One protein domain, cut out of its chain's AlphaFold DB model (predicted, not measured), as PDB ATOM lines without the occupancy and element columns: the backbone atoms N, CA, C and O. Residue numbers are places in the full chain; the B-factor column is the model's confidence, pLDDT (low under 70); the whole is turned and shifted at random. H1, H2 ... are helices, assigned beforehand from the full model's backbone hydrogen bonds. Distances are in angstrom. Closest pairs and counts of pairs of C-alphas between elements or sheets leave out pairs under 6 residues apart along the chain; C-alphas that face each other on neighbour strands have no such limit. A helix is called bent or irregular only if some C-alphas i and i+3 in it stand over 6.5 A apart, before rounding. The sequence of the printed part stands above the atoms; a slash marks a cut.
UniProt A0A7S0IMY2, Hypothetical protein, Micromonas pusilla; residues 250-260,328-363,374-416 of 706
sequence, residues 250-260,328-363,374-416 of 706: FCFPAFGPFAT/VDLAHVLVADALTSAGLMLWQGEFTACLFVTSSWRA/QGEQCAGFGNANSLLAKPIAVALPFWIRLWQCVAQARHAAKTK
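Overview. This is residues 250 to 260, 328 to 363 and 374 to 416 of the 706 residues of the protein "Hypothetical protein" of Micromonas pusilla (UniProt A0A7S0IMY2). Two long bent helices, H2 and H4, run side by side and opposite ways as a rod, and the arm H4b runs on past the start of H2 to make one end. Short H3 packs on H2b near the other end, while tiny H1 sits beside H4b. The printed part has 90 residues with four named helices, in the order H1, H2, H3, H4, and no named strand: all helix. It is loose, with a radius of gyration of the C-alphas of 17.4 A and spans of 62 by 23 by 22 A.

Along the chain. Find C-alpha 252 at (-18.431, -26.415, -11.101), where H1, residues 252 to 255, begins. H2, residues 330 to 358, and H4, residues 384 to 416, were each assigned as one helix by hydrogen bonds but are bent: C-alphas 341 and 344 are 7.5 A apart, C-alphas 394 and 397 6.9 A. Their arms are H2a, residues 330 to 341, 17.3 A; H2b, residues 344 to 358, 21.1 A; H4a, residues 384 to 394, 15.3 A, irregular with C-alphas 387 and 390 6.54 A apart; and H4b, residues 397 to 416, 28.9 A, which ends with C-alpha 416 at (-5.908, -23.224, -27.778). H3 is residues 374 to 379.

Arrangement. Start at the hub, H4, which touches three helices. H1 only just touches H4b, with 3 pairs of C-alphas within 8 A, closest Phe 252 and Trp 403 at 7.3 A. H2a touches residues 397 to 401 of H4b at a shallow tilt of 29 degrees, opposite ways; the closest C-alphas, Thr 340 and Pro 397, are 4.9 A apart. Residues 344 to 350 of H2b touch H4a, closest C-alphas Trp 347 and Ala 393 at 5.2 A. H3 touches H2b, closest C-alphas Cys 354 and Cys 378 at 6.0 A, and touches H4a only at the corner, closest C-alphas Ala 379 and Ser 386 at 5.6 A. Every O i to N i+4 pair is within hydrogen-bond range in H2b and H4b, against 7 of 8 in H2a, 1 of 2 in H3 and 5 of 7 in H4a; H1 is too short for such a pair.

Size, cuts and confidence. The C-alphas farthest apart, Ala 363 and Lys 416, are 62.4 A apart. Residues 261 to 327 and 364 to 373 are not printed; the C-alpha gaps are 10.8 A and 8.0 A. Confidence is under 70 in 49 residues, among them 348 to 363 and 374 to 386.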
ATOM      1  N   PHE A 250     -23.834 -26.024  -9.238       74.38
ATOM      2  CA  PHE A 250     -23.471 -26.077  -7.816       74.38
ATOM      3  C   PHE A 250     -22.037 -26.547  -7.564       74.38
ATOM      4  O   PHE A 250     -21.368 -26.035  -6.671       74.38
ATOM      5  N   CYS A 251     -21.535 -27.489  -8.361       65.94
ATOM      6  CA  CYS A 251     -20.226 -28.099  -8.135       65.94
ATOM      7  C   CYS A 251     -19.130 -27.465  -8.996       65.94
ATOM      8  O   CYS A 251     -18.009 -27.309  -8.524       65.94
ATOM      9  N   PHE A 252     -19.430 -27.052 -10.233       65.94
ATOM     10  CA  PHE A 252     -18.431 -26.415 -11.101       65.94
ATOM     11  C   PHE A 252     -17.785 -25.144 -10.506       65.94
ATOM     12  O   PHE A 252     -16.575 -24.982 -10.688       65.94
ATOM     13  N   PRO A 253     -18.504 -24.254  -9.783       61.41
ATOM     14  CA  PRO A 253     -17.879 -23.093  -9.145       61.41
ATOM     15  C   PRO A 253     -16.826 -23.472  -8.091       61.41
ATOM     16  O   PRO A 253     -15.819 -22.780  -7.977       61.41
ATOM     17  N   ALA A 254     -17.040 -24.575  -7.363       58.09
ATOM     18  CA  ALA A 254     -16.174 -25.038  -6.277       58.09
ATOM     19  C   ALA A 254     -15.065 -26.009  -6.734       58.09
ATOM     20  O   ALA A 254     -13.959 -25.973  -6.200       58.09
ATOM     21  N   PHE A 255     -15.342 -26.865  -7.724       60.44
ATOM     22  CA  PHE A 255     -14.489 -28.006  -8.095       60.44
ATOM     23  C   PHE A 255     -14.041 -28.014  -9.569       60.44
ATOM     24  O   PHE A 255     -13.209 -28.831  -9.960       60.44
ATOM     25  N   GLY A 256     -14.554 -27.104 -10.405       56.31
ATOM     26  CA  GLY A 256     -14.234 -27.047 -11.833       56.31
ATOM     27  C   GLY A 256     -14.948 -28.115 -12.684       56.31
ATOM     28  O   GLY A 256     -15.982 -28.648 -12.280       56.31
ATOM     29  N   PRO A 257     -14.469 -28.391 -13.916       54.41
ATOM     30  CA  PRO A 257     -15.119 -29.340 -14.818       54.41
ATOM     31  C   PRO A 257     -15.027 -30.771 -14.287       54.41
ATOM     32  O   PRO A 257     -13.935 -31.268 -14.016       54.41
ATOM     33  N   PHE A 258     -16.167 -31.459 -14.231       53.09
ATOM     34  CA  PHE A 258     -16.200 -32.893 -13.970       53.09
ATOM     35  C   PHE A 258     -15.440 -33.649 -15.062       53.09
ATOM     36  O   PHE A 258     -15.807 -33.605 -16.236       53.09
ATOM     37  N   ALA A 259     -14.403 -34.385 -14.669       46.25
ATOM     38  CA  ALA A 259     -13.744 -35.333 -15.551       46.25
ATOM     39  C   ALA A 259     -14.653 -36.557 -15.742       46.25
ATOM     40  O   ALA A 259     -14.629 -37.496 -14.942       46.25
ATOM     41  N   THR A 260     -15.463 -36.559 -16.803       44.00
ATOM     42  CA  THR A 260     -16.280 -37.715 -17.189       44.00
ATOM     43  C   THR A 260     -15.384 -38.854 -17.682       44.00
ATOM     44  O   THR A 260     -15.175 -39.023 -18.881       44.00
ATOM     45  N   VAL A 328     -19.648 -29.790 -22.252       71.06
ATOM     46  CA  VAL A 328     -21.076 -29.514 -22.404       71.06
ATOM     47  C   VAL A 328     -21.492 -29.833 -23.842       71.06
ATOM     48  O   VAL A 328     -21.391 -28.981 -24.728       71.06
ATOM     49  N   ASP A 329     -21.971 -31.060 -24.054       67.50
ATOM     50  CA  ASP A 329     -22.560 -31.519 -25.321       67.50
ATOM     51  C   ASP A 329     -23.914 -30.846 -25.639       67.50
ATOM     52  O   ASP A 329     -24.585 -30.296 -24.762       67.50
ATOM     53  N   LEU A 330     -24.377 -30.962 -26.892       66.50
ATOM     54  CA  LEU A 330     -25.654 -30.400 -27.370       66.50
ATOM     55  C   LEU A 330     -26.868 -30.805 -26.508       66.50
ATOM     56  O   LEU A 330     -27.767 -29.993 -26.304       66.50
ATOM     57  N   ALA A 331     -26.887 -32.022 -25.954       63.66
ATOM     58  CA  ALA A 331     -27.959 -32.470 -25.060       63.66
ATOM     59  C   ALA A 331     -28.079 -31.595 -23.797       63.66
ATOM     60  O   ALA A 331     -29.184 -31.201 -23.429       63.66
ATOM     61  N   HIS A 332     -26.951 -31.217 -23.184       69.56
ATOM     62  CA  HIS A 332     -26.916 -30.303 -22.039       69.56
ATOM     63  C   HIS A 332     -27.437 -28.914 -22.413       69.56
ATOM     64  O   HIS A 332     -28.179 -28.306 -21.644       69.56
ATOM     65  N   VAL A 333     -27.076 -28.424 -23.607       74.12
ATOM     66  CA  VAL A 333     -27.549 -27.133 -24.127       74.12
ATOM     67  C   VAL A 333     -29.070 -27.137 -24.273       74.12
ATOM     68  O   VAL A 333     -29.711 -26.197 -23.821       74.12
ATOM     69  N   LEU A 334     -29.648 -28.195 -24.848       69.38
ATOM     70  CA  LEU A 334     -31.094 -28.310 -25.070       69.38
ATOM     71  C   LEU A 334     -31.881 -28.470 -23.764       69.38
ATOM     72  O   LEU A 334     -32.889 -27.792 -23.579       69.38
ATOM     73  N   VAL A 335     -31.419 -29.324 -22.843       70.94
ATOM     74  CA  VAL A 335     -32.074 -29.518 -21.535       70.94
ATOM     75  C   VAL A 335     -32.027 -28.230 -20.718       70.94
ATOM     76  O   VAL A 335     -33.058 -27.778 -20.225       70.94
ATOM     77  N   ALA A 336     -30.860 -27.594 -20.610       74.69
ATOM     78  CA  ALA A 336     -30.734 -26.369 -19.833       74.69
ATOM     79  C   ALA A 336     -31.432 -25.166 -20.498       74.69
ATOM     80  O   ALA A 336     -31.928 -24.297 -19.788       74.69
ATOM     81  N   ASP A 337     -31.539 -25.107 -21.832       75.50
ATOM     82  CA  ASP A 337     -32.335 -24.071 -22.504       75.50
ATOM     83  C   ASP A 337     -33.846 -24.270 -22.287       75.50
ATOM     84  O   ASP A 337     -34.542 -23.306 -21.956       75.50
ATOM     85  N   ALA A 338     -34.340 -25.514 -22.331       72.44
ATOM     86  CA  ALA A 338     -35.715 -25.838 -21.946       72.44
ATOM     87  C   ALA A 338     -36.011 -25.414 -20.493       72.44
ATOM     88  O   ALA A 338     -37.027 -24.760 -20.241       72.44
ATOM     89  N   LEU A 339     -35.084 -25.667 -19.558       73.62
ATOM     90  CA  LEU A 339     -35.197 -25.193 -18.174       73.62
ATOM     91  C   LEU A 339     -35.322 -23.660 -18.078       73.62
ATOM     92  O   LEU A 339     -36.073 -23.186 -17.232       73.62
ATOM     93  N   THR A 340     -34.685 -22.865 -18.956       77.50
ATOM     94  CA  THR A 340     -34.849 -21.385 -18.938       77.50
ATOM     95  C   THR A 340     -36.254 -20.896 -19.285       77.50
ATOM     96  O   THR A 340     -36.556 -19.725 -19.062       77.50
ATOM     97  N   SER A 341     -37.113 -21.777 -19.798       71.06
ATOM     98  CA  SER A 341     -38.538 -21.498 -20.039       71.06
ATOM     99  C   SER A 341     -39.414 -22.001 -18.884       71.06
ATOM    100  O   SER A 341     -40.492 -21.471 -18.647       71.06
ATOM    101  N   ALA A 342     -38.925 -22.981 -18.117       68.62
ATOM    102  CA  ALA A 342     -39.621 -23.566 -16.974       68.62
ATOM    103  C   ALA A 342     -39.448 -22.784 -15.656       68.62
ATOM    104  O   ALA A 342     -40.021 -23.188 -14.652       68.62
ATOM    105  N   GLY A 343     -38.703 -21.672 -15.620       71.69
ATOM    106  CA  GLY A 343     -38.428 -20.919 -14.383       71.69
ATOM    107  C   GLY A 343     -39.679 -20.513 -13.585       71.69
ATOM    108  O   GLY A 343     -39.696 -20.644 -12.364       71.69
ATOM    109  N   LEU A 344     -40.757 -20.103 -14.267       69.00
ATOM    110  CA  LEU A 344     -42.040 -19.794 -13.619       69.00
ATOM    111  C   LEU A 344     -42.724 -21.055 -13.055       69.00
ATOM    112  O   LEU A 344     -43.307 -21.014 -11.977       69.00
ATOM    113  N   MET A 345     -42.593 -22.183 -13.755       65.75
ATOM    114  CA  MET A 345     -43.143 -23.487 -13.367       65.75
ATOM    115  C   MET A 345     -42.390 -24.077 -12.165       65.75
ATOM    116  O   MET A 345     -42.995 -24.693 -11.294       65.75
ATOM    117  N   LEU A 346     -41.069 -23.862 -12.101       67.44
ATOM    118  CA  LEU A 346     -40.231 -24.232 -10.959       67.44
ATOM    119  C   LEU A 346     -40.644 -23.454  -9.707       67.44
ATOM    120  O   LEU A 346     -40.771 -24.058  -8.646       67.44
ATOM    121  N   TRP A 347     -40.917 -22.150  -9.836       70.88
ATOM    122  CA  TRP A 347     -41.486 -21.366  -8.738       70.88
ATOM    123  C   TRP A 347     -42.883 -21.863  -8.337       70.88
ATOM    124  O   TRP A 347     -43.133 -22.061  -7.159       70.88
ATOM    125  N   GLN A 348     -43.784 -22.131  -9.287       64.81
ATOM    126  CA  GLN A 348     -45.118 -22.665  -8.970       64.81
ATOM    127  C   GLN A 348     -45.046 -24.015  -8.237       64.81
ATOM    128  O   GLN A 348     -45.818 -24.252  -7.307       64.81
ATOM    129  N   GLY A 349     -44.101 -24.882  -8.614       62.53
ATOM    130  CA  GLY A 349     -43.826 -26.138  -7.914       62.53
ATOM    131  C   GLY A 349     -43.273 -25.932  -6.500       62.53
ATOM    132  O   GLY A 349     -43.709 -26.616  -5.579       62.53
ATOM    133  N   GLU A 350     -42.366 -24.970  -6.313       67.19
ATOM    134  CA  GLU A 350     -41.841 -24.577  -4.998       67.19
ATOM    135  C   GLU A 350     -42.938 -23.986  -4.105       67.19
ATOM    136  O   GLU A 350     -43.129 -24.470  -2.996       67.19
ATOM    137  N   PHE A 351     -43.736 -23.043  -4.606       63.97
ATOM    138  CA  PHE A 351     -44.876 -22.467  -3.893       63.97
ATOM    139  C   PHE A 351     -45.900 -23.536  -3.480       63.97
ATOM    140  O   PHE A 351     -46.349 -23.567  -2.335       63.97
ATOM    141  N   THR A 352     -46.214 -24.467  -4.387       62.53
ATOM    142  CA  THR A 352     -47.073 -25.623  -4.091       62.53
ATOM    143  C   THR A 352     -46.462 -26.484  -2.981       62.53
ATOM    144  O   THR A 352     -47.154 -26.850  -2.033       62.53
ATOM    145  N   ALA A 353     -45.157 -26.768  -3.042       64.31
ATOM    146  CA  ALA A 353     -44.449 -27.515  -2.005       64.31
ATOM    147  C   ALA A 353     -44.398 -26.768  -0.657       64.31
ATOM    148  O   ALA A 353     -44.562 -27.406   0.379       64.31
ATOM    149  N   CYS A 354     -44.237 -25.440  -0.658       67.88
ATOM    150  CA  CYS A 354     -44.310 -24.600   0.538       67.88
ATOM    151  C   CYS A 354     -45.653 -24.800   1.238       67.88
ATOM    152  O   CYS A 354     -45.669 -25.177   2.409       67.88
ATOM    153  N   LEU A 355     -46.765 -24.669   0.498       64.00
ATOM    154  CA  LEU A 355     -48.098 -24.943   1.034       64.00
ATOM    155  C   LEU A 355     -48.146 -26.353   1.643       64.00
ATOM    156  O   LEU A 355     -48.535 -26.484   2.803       64.00
ATOM    157  N   PHE A 356     -47.679 -27.380   0.913       62.59
ATOM    158  CA  PHE A 356     -47.652 -28.778   1.378       62.59
ATOM    159  C   PHE A 356     -46.836 -29.048   2.641       62.59
ATOM    160  O   PHE A 356     -47.145 -29.990   3.372       62.59
ATOM    161  N   VAL A 357     -45.817 -28.243   2.919       67.06
ATOM    162  CA  VAL A 357     -45.013 -28.369   4.138       67.06
ATOM    163  C   VAL A 357     -45.661 -27.617   5.303       67.06
ATOM    164  O   VAL A 357     -45.682 -28.132   6.419       67.06
ATOM    165  N   THR A 358     -46.234 -26.432   5.072       66.75
ATOM    166  CA  THR A 358     -46.766 -25.570   6.146       66.75
ATOM    167  C   THR A 358     -48.185 -25.917   6.603       66.75
ATOM    168  O   THR A 358     -48.663 -25.353   7.583       66.75
ATOM    169  N   SER A 359     -48.893 -26.825   5.918       63.00
ATOM    170  CA  SER A 359     -50.345 -27.037   6.104       63.00
ATOM    171  C   SER A 359     -51.225 -25.835   5.725       63.00
ATOM    172  O   SER A 359     -52.430 -25.856   5.979       63.00
ATOM    173  N   SER A 360     -50.667 -24.832   5.033       57.81
ATOM    174  CA  SER A 360     -51.365 -23.603   4.614       57.81
ATOM    175  C   SER A 360     -52.491 -23.809   3.590       57.81
ATOM    176  O   SER A 360     -53.209 -22.860   3.300       57.81
ATOM    177  N   TRP A 361     -52.670 -25.015   3.032       56.88
ATOM    178  CA  TRP A 361     -53.798 -25.322   2.136       56.88
ATOM    179  C   TRP A 361     -55.106 -25.650   2.872       56.88
ATOM    180  O   TRP A 361     -56.148 -25.772   2.226       56.88
ATOM    181  N   ARG A 362     -55.065 -25.844   4.199       51.41
ATOM    182  CA  ARG A 362     -56.247 -26.145   5.017       51.41
ATOM    183  C   ARG A 362     -56.985 -24.858   5.373       51.41
ATOM    184  O   ARG A 362     -56.545 -24.133   6.260       51.41
ATOM    185  N   ALA A 363     -58.126 -24.615   4.735       48.97
ATOM    186  CA  ALA A 363     -59.003 -23.503   5.086       48.97
ATOM    187  C   ALA A 363     -59.547 -23.668   6.518       48.97
ATOM    188  O   ALA A 363     -60.297 -24.603   6.813       48.97
ATOM    189  N   GLN A 374     -53.281 -17.525   6.063       47.69
ATOM    190  CA  GLN A 374     -52.533 -18.789   5.919       47.69
ATOM    191  C   GLN A 374     -51.751 -18.881   4.600       47.69
ATOM    192  O   GLN A 374     -50.653 -19.444   4.585       47.69
ATOM    193  N   GLY A 375     -52.253 -18.266   3.521       50.78
ATOM    194  CA  GLY A 375     -51.540 -18.150   2.241       50.78
ATOM    195  C   GLY A 375     -50.354 -17.176   2.288       50.78
ATOM    196  O   GLY A 375     -49.368 -17.364   1.571       50.78
ATOM    197  N   GLU A 376     -50.394 -16.190   3.192       55.53
ATOM    198  CA  GLU A 376     -49.315 -15.214   3.409       55.53
ATOM    199  C   GLU A 376     -47.952 -15.879   3.682       55.53
ATOM    200  O   GLU A 376     -46.927 -15.381   3.216       55.53
ATOM    201  N   GLN A 377     -47.929 -17.051   4.334       59.03
ATOM    202  CA  GLN A 377     -46.704 -17.814   4.636       59.03
ATOM    203  C   GLN A 377     -45.979 -18.392   3.407       59.03
ATOM    204  O   GLN A 377     -44.799 -18.738   3.515       59.03
ATOM    205  N   CYS A 378     -46.619 -18.429   2.235       61.75
ATOM    206  CA  CYS A 378     -45.993 -18.886   0.989       61.75
ATOM    207  C   CYS A 378     -46.089 -17.869  -0.170       61.75
ATOM    208  O   CYS A 378     -45.218 -17.880  -1.037       61.75
ATOM    209  N   ALA A 379     -47.086 -16.971  -0.187       58.88
ATOM    210  CA  ALA A 379     -47.292 -15.979  -1.260       58.88
ATOM    211  C   ALA A 379     -47.500 -14.522  -0.792       58.88
ATOM    212  O   ALA A 379     -47.732 -13.651  -1.628       58.88
ATOM    213  N   GLY A 380     -47.421 -14.222   0.508       58.69
ATOM    214  CA  GLY A 380     -47.651 -12.865   1.018       58.69
ATOM    215  C   GLY A 380     -46.576 -11.868   0.575       58.69
ATOM    216  O   GLY A 380     -45.385 -12.150   0.689       58.69
ATOM    217  N   PHE A 381     -46.981 -10.677   0.127       58.19
ATOM    218  CA  PHE A 381     -46.050  -9.588  -0.179       58.19
ATOM    219  C   PHE A 381     -45.185  -9.256   1.052       58.19
ATOM    220  O   PHE A 381     -45.699  -9.016   2.142       58.19
ATOM    221  N   GLY A 382     -43.860  -9.256   0.884       58.25
ATOM    222  CA  GLY A 382     -42.907  -9.035   1.978       58.25
ATOM    223  C   GLY A 382     -42.422 -10.294   2.714       58.25
ATOM    224  O   GLY A 382     -41.569 -10.173   3.595       58.25
ATOM    225  N   ASN A 383     -42.904 -11.487   2.352       69.88
ATOM    226  CA  ASN A 383     -42.402 -12.759   2.874       69.88
ATOM    227  C   ASN A 383     -41.048 -13.138   2.237       69.88
ATOM    228  O   ASN A 383     -40.837 -12.966   1.036       69.88
ATOM    229  N   ALA A 384     -40.136 -13.716   3.023       68.00
ATOM    230  CA  ALA A 384     -38.874 -14.273   2.539       68.00
ATOM    231  C   ALA A 384     -39.058 -15.276   1.381       68.00
ATOM    232  O   ALA A 384     -38.285 -15.228   0.426       68.00
ATOM    233  N   ASN A 385     -40.094 -16.125   1.396       67.00
ATOM    234  CA  ASN A 385     -40.350 -17.072   0.300       67.00
ATOM    235  C   ASN A 385     -40.731 -16.354  -1.007       67.00
ATOM    236  O   ASN A 385     -40.121 -16.607  -2.044       67.00
ATOM    237  N   SER A 386     -41.647 -15.380  -0.977       66.44
ATOM    238  CA  SER A 386     -41.992 -14.610  -2.183       66.44
ATOM    239  C   SER A 386     -40.827 -13.751  -2.692       66.44
ATOM    240  O   SER A 386     -40.641 -13.633  -3.902       66.44
ATOM    241  N   LEU A 387     -40.025 -13.183  -1.780       71.62
ATOM    242  CA  LEU A 387     -38.893 -12.303  -2.101       71.62
ATOM    243  C   LEU A 387     -37.640 -13.054  -2.573       71.62
ATOM    244  O   LEU A 387     -36.834 -12.477  -3.298       71.62
ATOM    245  N   LEU A 388     -37.439 -14.310  -2.156       76.81
ATOM    246  CA  LEU A 388     -36.221 -15.078  -2.444       76.81
ATOM    247  C   LEU A 388     -36.492 -16.315  -3.301       76.81
ATOM    248  O   LEU A 388     -35.821 -16.497  -4.316       76.81
ATOM    249  N   ALA A 389     -37.474 -17.150  -2.953       75.06
ATOM    250  CA  ALA A 389     -37.693 -18.420  -3.644       75.06
ATOM    251  C   ALA A 389     -38.151 -18.214  -5.098       75.06
ATOM    252  O   ALA A 389     -37.602 -18.850  -6.001       75.06
ATOM    253  N   LYS A 390     -39.044 -17.246  -5.363       74.94
ATOM    254  CA  LYS A 390     -39.462 -16.886  -6.732       74.94
ATOM    255  C   LYS A 390     -38.285 -16.404  -7.604       74.94
ATOM    256  O   LYS A 390     -38.067 -17.008  -8.659       74.94
ATOM    257  N   PRO A 391     -37.477 -15.396  -7.208       83.12
ATOM    258  CA  PRO A 391     -36.286 -15.018  -7.971       83.12
ATOM    259  C   PRO A 391     -35.261 -16.143  -8.123       83.12
ATOM    260  O   PRO A 391     -34.723 -16.304  -9.215       83.12
ATOM    261  N   ILE A 392     -35.013 -16.951  -7.084       84.69
ATOM    262  CA  ILE A 392     -34.057 -18.071  -7.138       84.69
ATOM    263  C   ILE A 392     -34.520 -19.144  -8.134       84.69
ATOM    264  O   ILE A 392     -33.734 -19.556  -8.987       84.69
ATOM    265  N   ALA A 393     -35.787 -19.560  -8.085       79.94
ATOM    266  CA  ALA A 393     -36.345 -20.565  -8.991       79.94
ATOM    267  C   ALA A 393     -36.341 -20.098 -10.458       79.94
ATOM    268  O   ALA A 393     -36.014 -20.879 -11.358       79.94
ATOM    269  N   VAL A 394     -36.623 -18.813 -10.708       81.81
ATOM    270  CA  VAL A 394     -36.542 -18.217 -12.053       81.81
ATOM    271  C   VAL A 394     -35.085 -18.027 -12.503       81.81
ATOM    272  O   VAL A 394     -34.793 -18.221 -13.681       81.81
ATOM    273  N   ALA A 395     -34.154 -17.699 -11.601       88.19
ATOM    274  CA  ALA A 395     -32.735 -17.487 -11.907       88.19
ATOM    275  C   ALA A 395     -31.945 -18.785 -12.146       88.19
ATOM    276  O   ALA A 395     -31.040 -18.801 -12.986       88.19
ATOM    277  N   LEU A 396     -32.277 -19.871 -11.439       84.94
ATOM    278  CA  LEU A 396     -31.525 -21.131 -11.435       84.94
ATOM    279  C   LEU A 396     -31.218 -21.683 -12.849       84.94
ATOM    280  O   LEU A 396     -30.059 -22.023 -13.108       84.94
ATOM    281  N   PRO A 397     -32.158 -21.717 -13.814       85.62
ATOM    282  CA  PRO A 397     -31.849 -22.132 -15.182       85.62
ATOM    283  C   PRO A 397     -30.826 -21.246 -15.909       85.62
ATOM    284  O   PRO A 397     -29.969 -21.750 -16.640       85.62
ATOM    285  N   PHE A 398     -30.883 -19.925 -15.711       89.88
ATOM    286  CA  PHE A 398     -29.918 -18.990 -16.301       89.88
ATOM    287  C   PHE A 398     -28.537 -19.149 -15.653       89.88
ATOM    288  O   PHE A 398     -27.528 -19.089 -16.352       89.88
ATOM    289  N   TRP A 399     -28.488 -19.448 -14.351       90.75
ATOM    290  CA  TRP A 399     -27.261 -19.785 -13.625       90.75
ATOM    291  C   TRP A 399     -26.605 -21.078 -14.141       90.75
ATOM    292  O   TRP A 399     -25.409 -21.078 -14.439       90.75
ATOM    293  N   ILE A 400     -27.382 -22.150 -14.359       86.31
ATOM    294  CA  ILE A 400     -26.903 -23.393 -15.000       86.31
ATOM    295  C   ILE A 400     -26.259 -23.079 -16.361       86.31
ATOM    296  O   ILE A 400     -25.126 -23.484 -16.636       86.31
ATOM    297  N   ARG A 401     -26.961 -22.324 -17.218       89.06
ATOM    298  CA  ARG A 401     -26.471 -21.965 -18.560       89.06
ATOM    299  C   ARG A 401     -25.225 -21.078 -18.524       89.06
ATOM    300  O   ARG A 401     -24.326 -21.287 -19.341       89.06
ATOM    301  N   LEU A 402     -25.144 -20.132 -17.585       92.00
ATOM    302  CA  LEU A 402     -23.971 -19.282 -17.370       92.00
ATOM    303  C   LEU A 402     -22.721 -20.139 -17.123       92.00
ATOM    304  O   LEU A 402     -21.733 -20.012 -17.851       92.00
ATOM    305  N   TRP A 403     -22.778 -21.057 -16.156       88.81
ATOM    306  CA  TRP A 403     -21.625 -21.881 -15.789       88.81
ATOM    307  C   TRP A 403     -21.256 -22.929 -16.834       88.81
ATOM    308  O   TRP A 403     -20.068 -23.140 -17.073       88.81
ATOM    309  N   GLN A 404     -22.229 -23.490 -17.556       87.25
ATOM    310  CA  GLN A 404     -21.956 -24.294 -18.753       87.25
ATOM    311  C   GLN A 404     -21.152 -23.507 -19.807       87.25
ATOM    312  O   GLN A 404     -20.196 -24.032 -20.382       87.25
ATOM    313  N   CYS A 405     -21.490 -22.234 -20.044       89.44
ATOM    314  CA  CYS A 405     -20.759 -21.388 -20.991       89.44
ATOM    315  C   CYS A 405     -19.349 -21.035 -20.484       89.44
ATOM    316  O   CYS A 405     -18.392 -21.090 -21.255       89.44
ATOM    317  N   VAL A 406     -19.187 -20.750 -19.185       89.00
ATOM    318  CA  VAL A 406     -17.868 -20.533 -18.557       89.00
ATOM    319  C   VAL A 406     -16.999 -21.797 -18.624       89.00
ATOM    320  O   VAL A 406     -15.802 -21.705 -18.905       89.00
ATOM    321  N   ALA A 407     -17.582 -22.984 -18.431       84.56
ATOM    322  CA  ALA A 407     -16.893 -24.267 -18.566       84.56
ATOM    323  C   ALA A 407     -16.363 -24.488 -19.989       84.56
ATOM    324  O   ALA A 407     -15.177 -24.781 -20.167       84.56
ATOM    325  N   GLN A 408     -17.207 -24.271 -21.003       84.19
ATOM    326  CA  GLN A 408     -16.794 -24.336 -22.407       84.19
ATOM    327  C   GLN A 408     -15.716 -23.289 -22.740       84.19
ATOM    328  O   GLN A 408     -14.725 -23.631 -23.379       84.19
ATOM    329  N   ALA A 409     -15.844 -22.045 -22.260       85.56
ATOM    330  CA  ALA A 409     -14.850 -20.991 -22.481       85.56
ATOM    331  C   ALA A 409     -13.471 -21.351 -21.903       85.56
ATOM    332  O   ALA A 409     -12.452 -21.201 -22.580       85.56
ATOM    333  N   ARG A 410     -13.434 -21.879 -20.671       84.50
ATOM    334  CA  ARG A 410     -12.202 -22.359 -20.023       84.50
ATOM    335  C   ARG A 410     -11.589 -23.544 -20.775       84.50
ATOM    336  O   ARG A 410     -10.370 -23.595 -20.919       84.50
ATOM    337  N   HIS A 411     -12.406 -24.468 -21.282       80.81
ATOM    338  CA  HIS A 411     -11.935 -25.592 -22.096       80.81
ATOM    339  C   HIS A 411     -11.333 -25.118 -23.429       80.81
ATOM    340  O   HIS A 411     -10.201 -25.473 -23.743       80.81
ATOM    341  N   ALA A 412     -12.036 -24.242 -24.152       79.12
ATOM    342  CA  ALA A 412     -11.580 -23.629 -25.401       79.12
ATOM    343  C   ALA A 412     -10.265 -22.837 -25.245       79.12
ATOM    344  O   ALA A 412      -9.395 -22.876 -26.114       79.12
ATOM    345  N   ALA A 413     -10.087 -22.133 -24.121       81.19
ATOM    346  CA  ALA A 413      -8.833 -21.449 -23.815       81.19
ATOM    347  C   ALA A 413      -7.676 -22.440 -23.577       81.19
ATOM    348  O   ALA A 413      -6.593 -22.260 -24.134       81.19
ATOM    349  N   LYS A 414      -7.910 -23.515 -22.807       77.88
ATOM    350  CA  LYS A 414      -6.908 -24.564 -22.540       77.88
ATOM    351  C   LYS A 414      -6.496 -25.323 -23.803       77.88
ATOM    352  O   LYS A 414      -5.308 -25.568 -23.993       77.88
ATOM    353  N   THR A 415      -7.442 -25.683 -24.671       71.00
ATOM    354  CA  THR A 415      -7.131 -26.387 -25.925       71.00
ATOM    355  C   THR A 415      -6.358 -25.501 -26.898       71.00
ATOM    356  O   THR A 415      -5.412 -25.985 -27.511       71.00
ATOM    357  N   LYS A 416      -6.672 -24.199 -26.976       69.75
ATOM    358  CA  LYS A 416      -5.908 -23.224 -27.778       69.75
ATOM    359  C   LYS A 416      -4.472 -23.007 -27.270       69.75
ATOM    360  O   LYS A 416      -3.607 -22.653 -28.062       69.75
TER     361      LYS A 416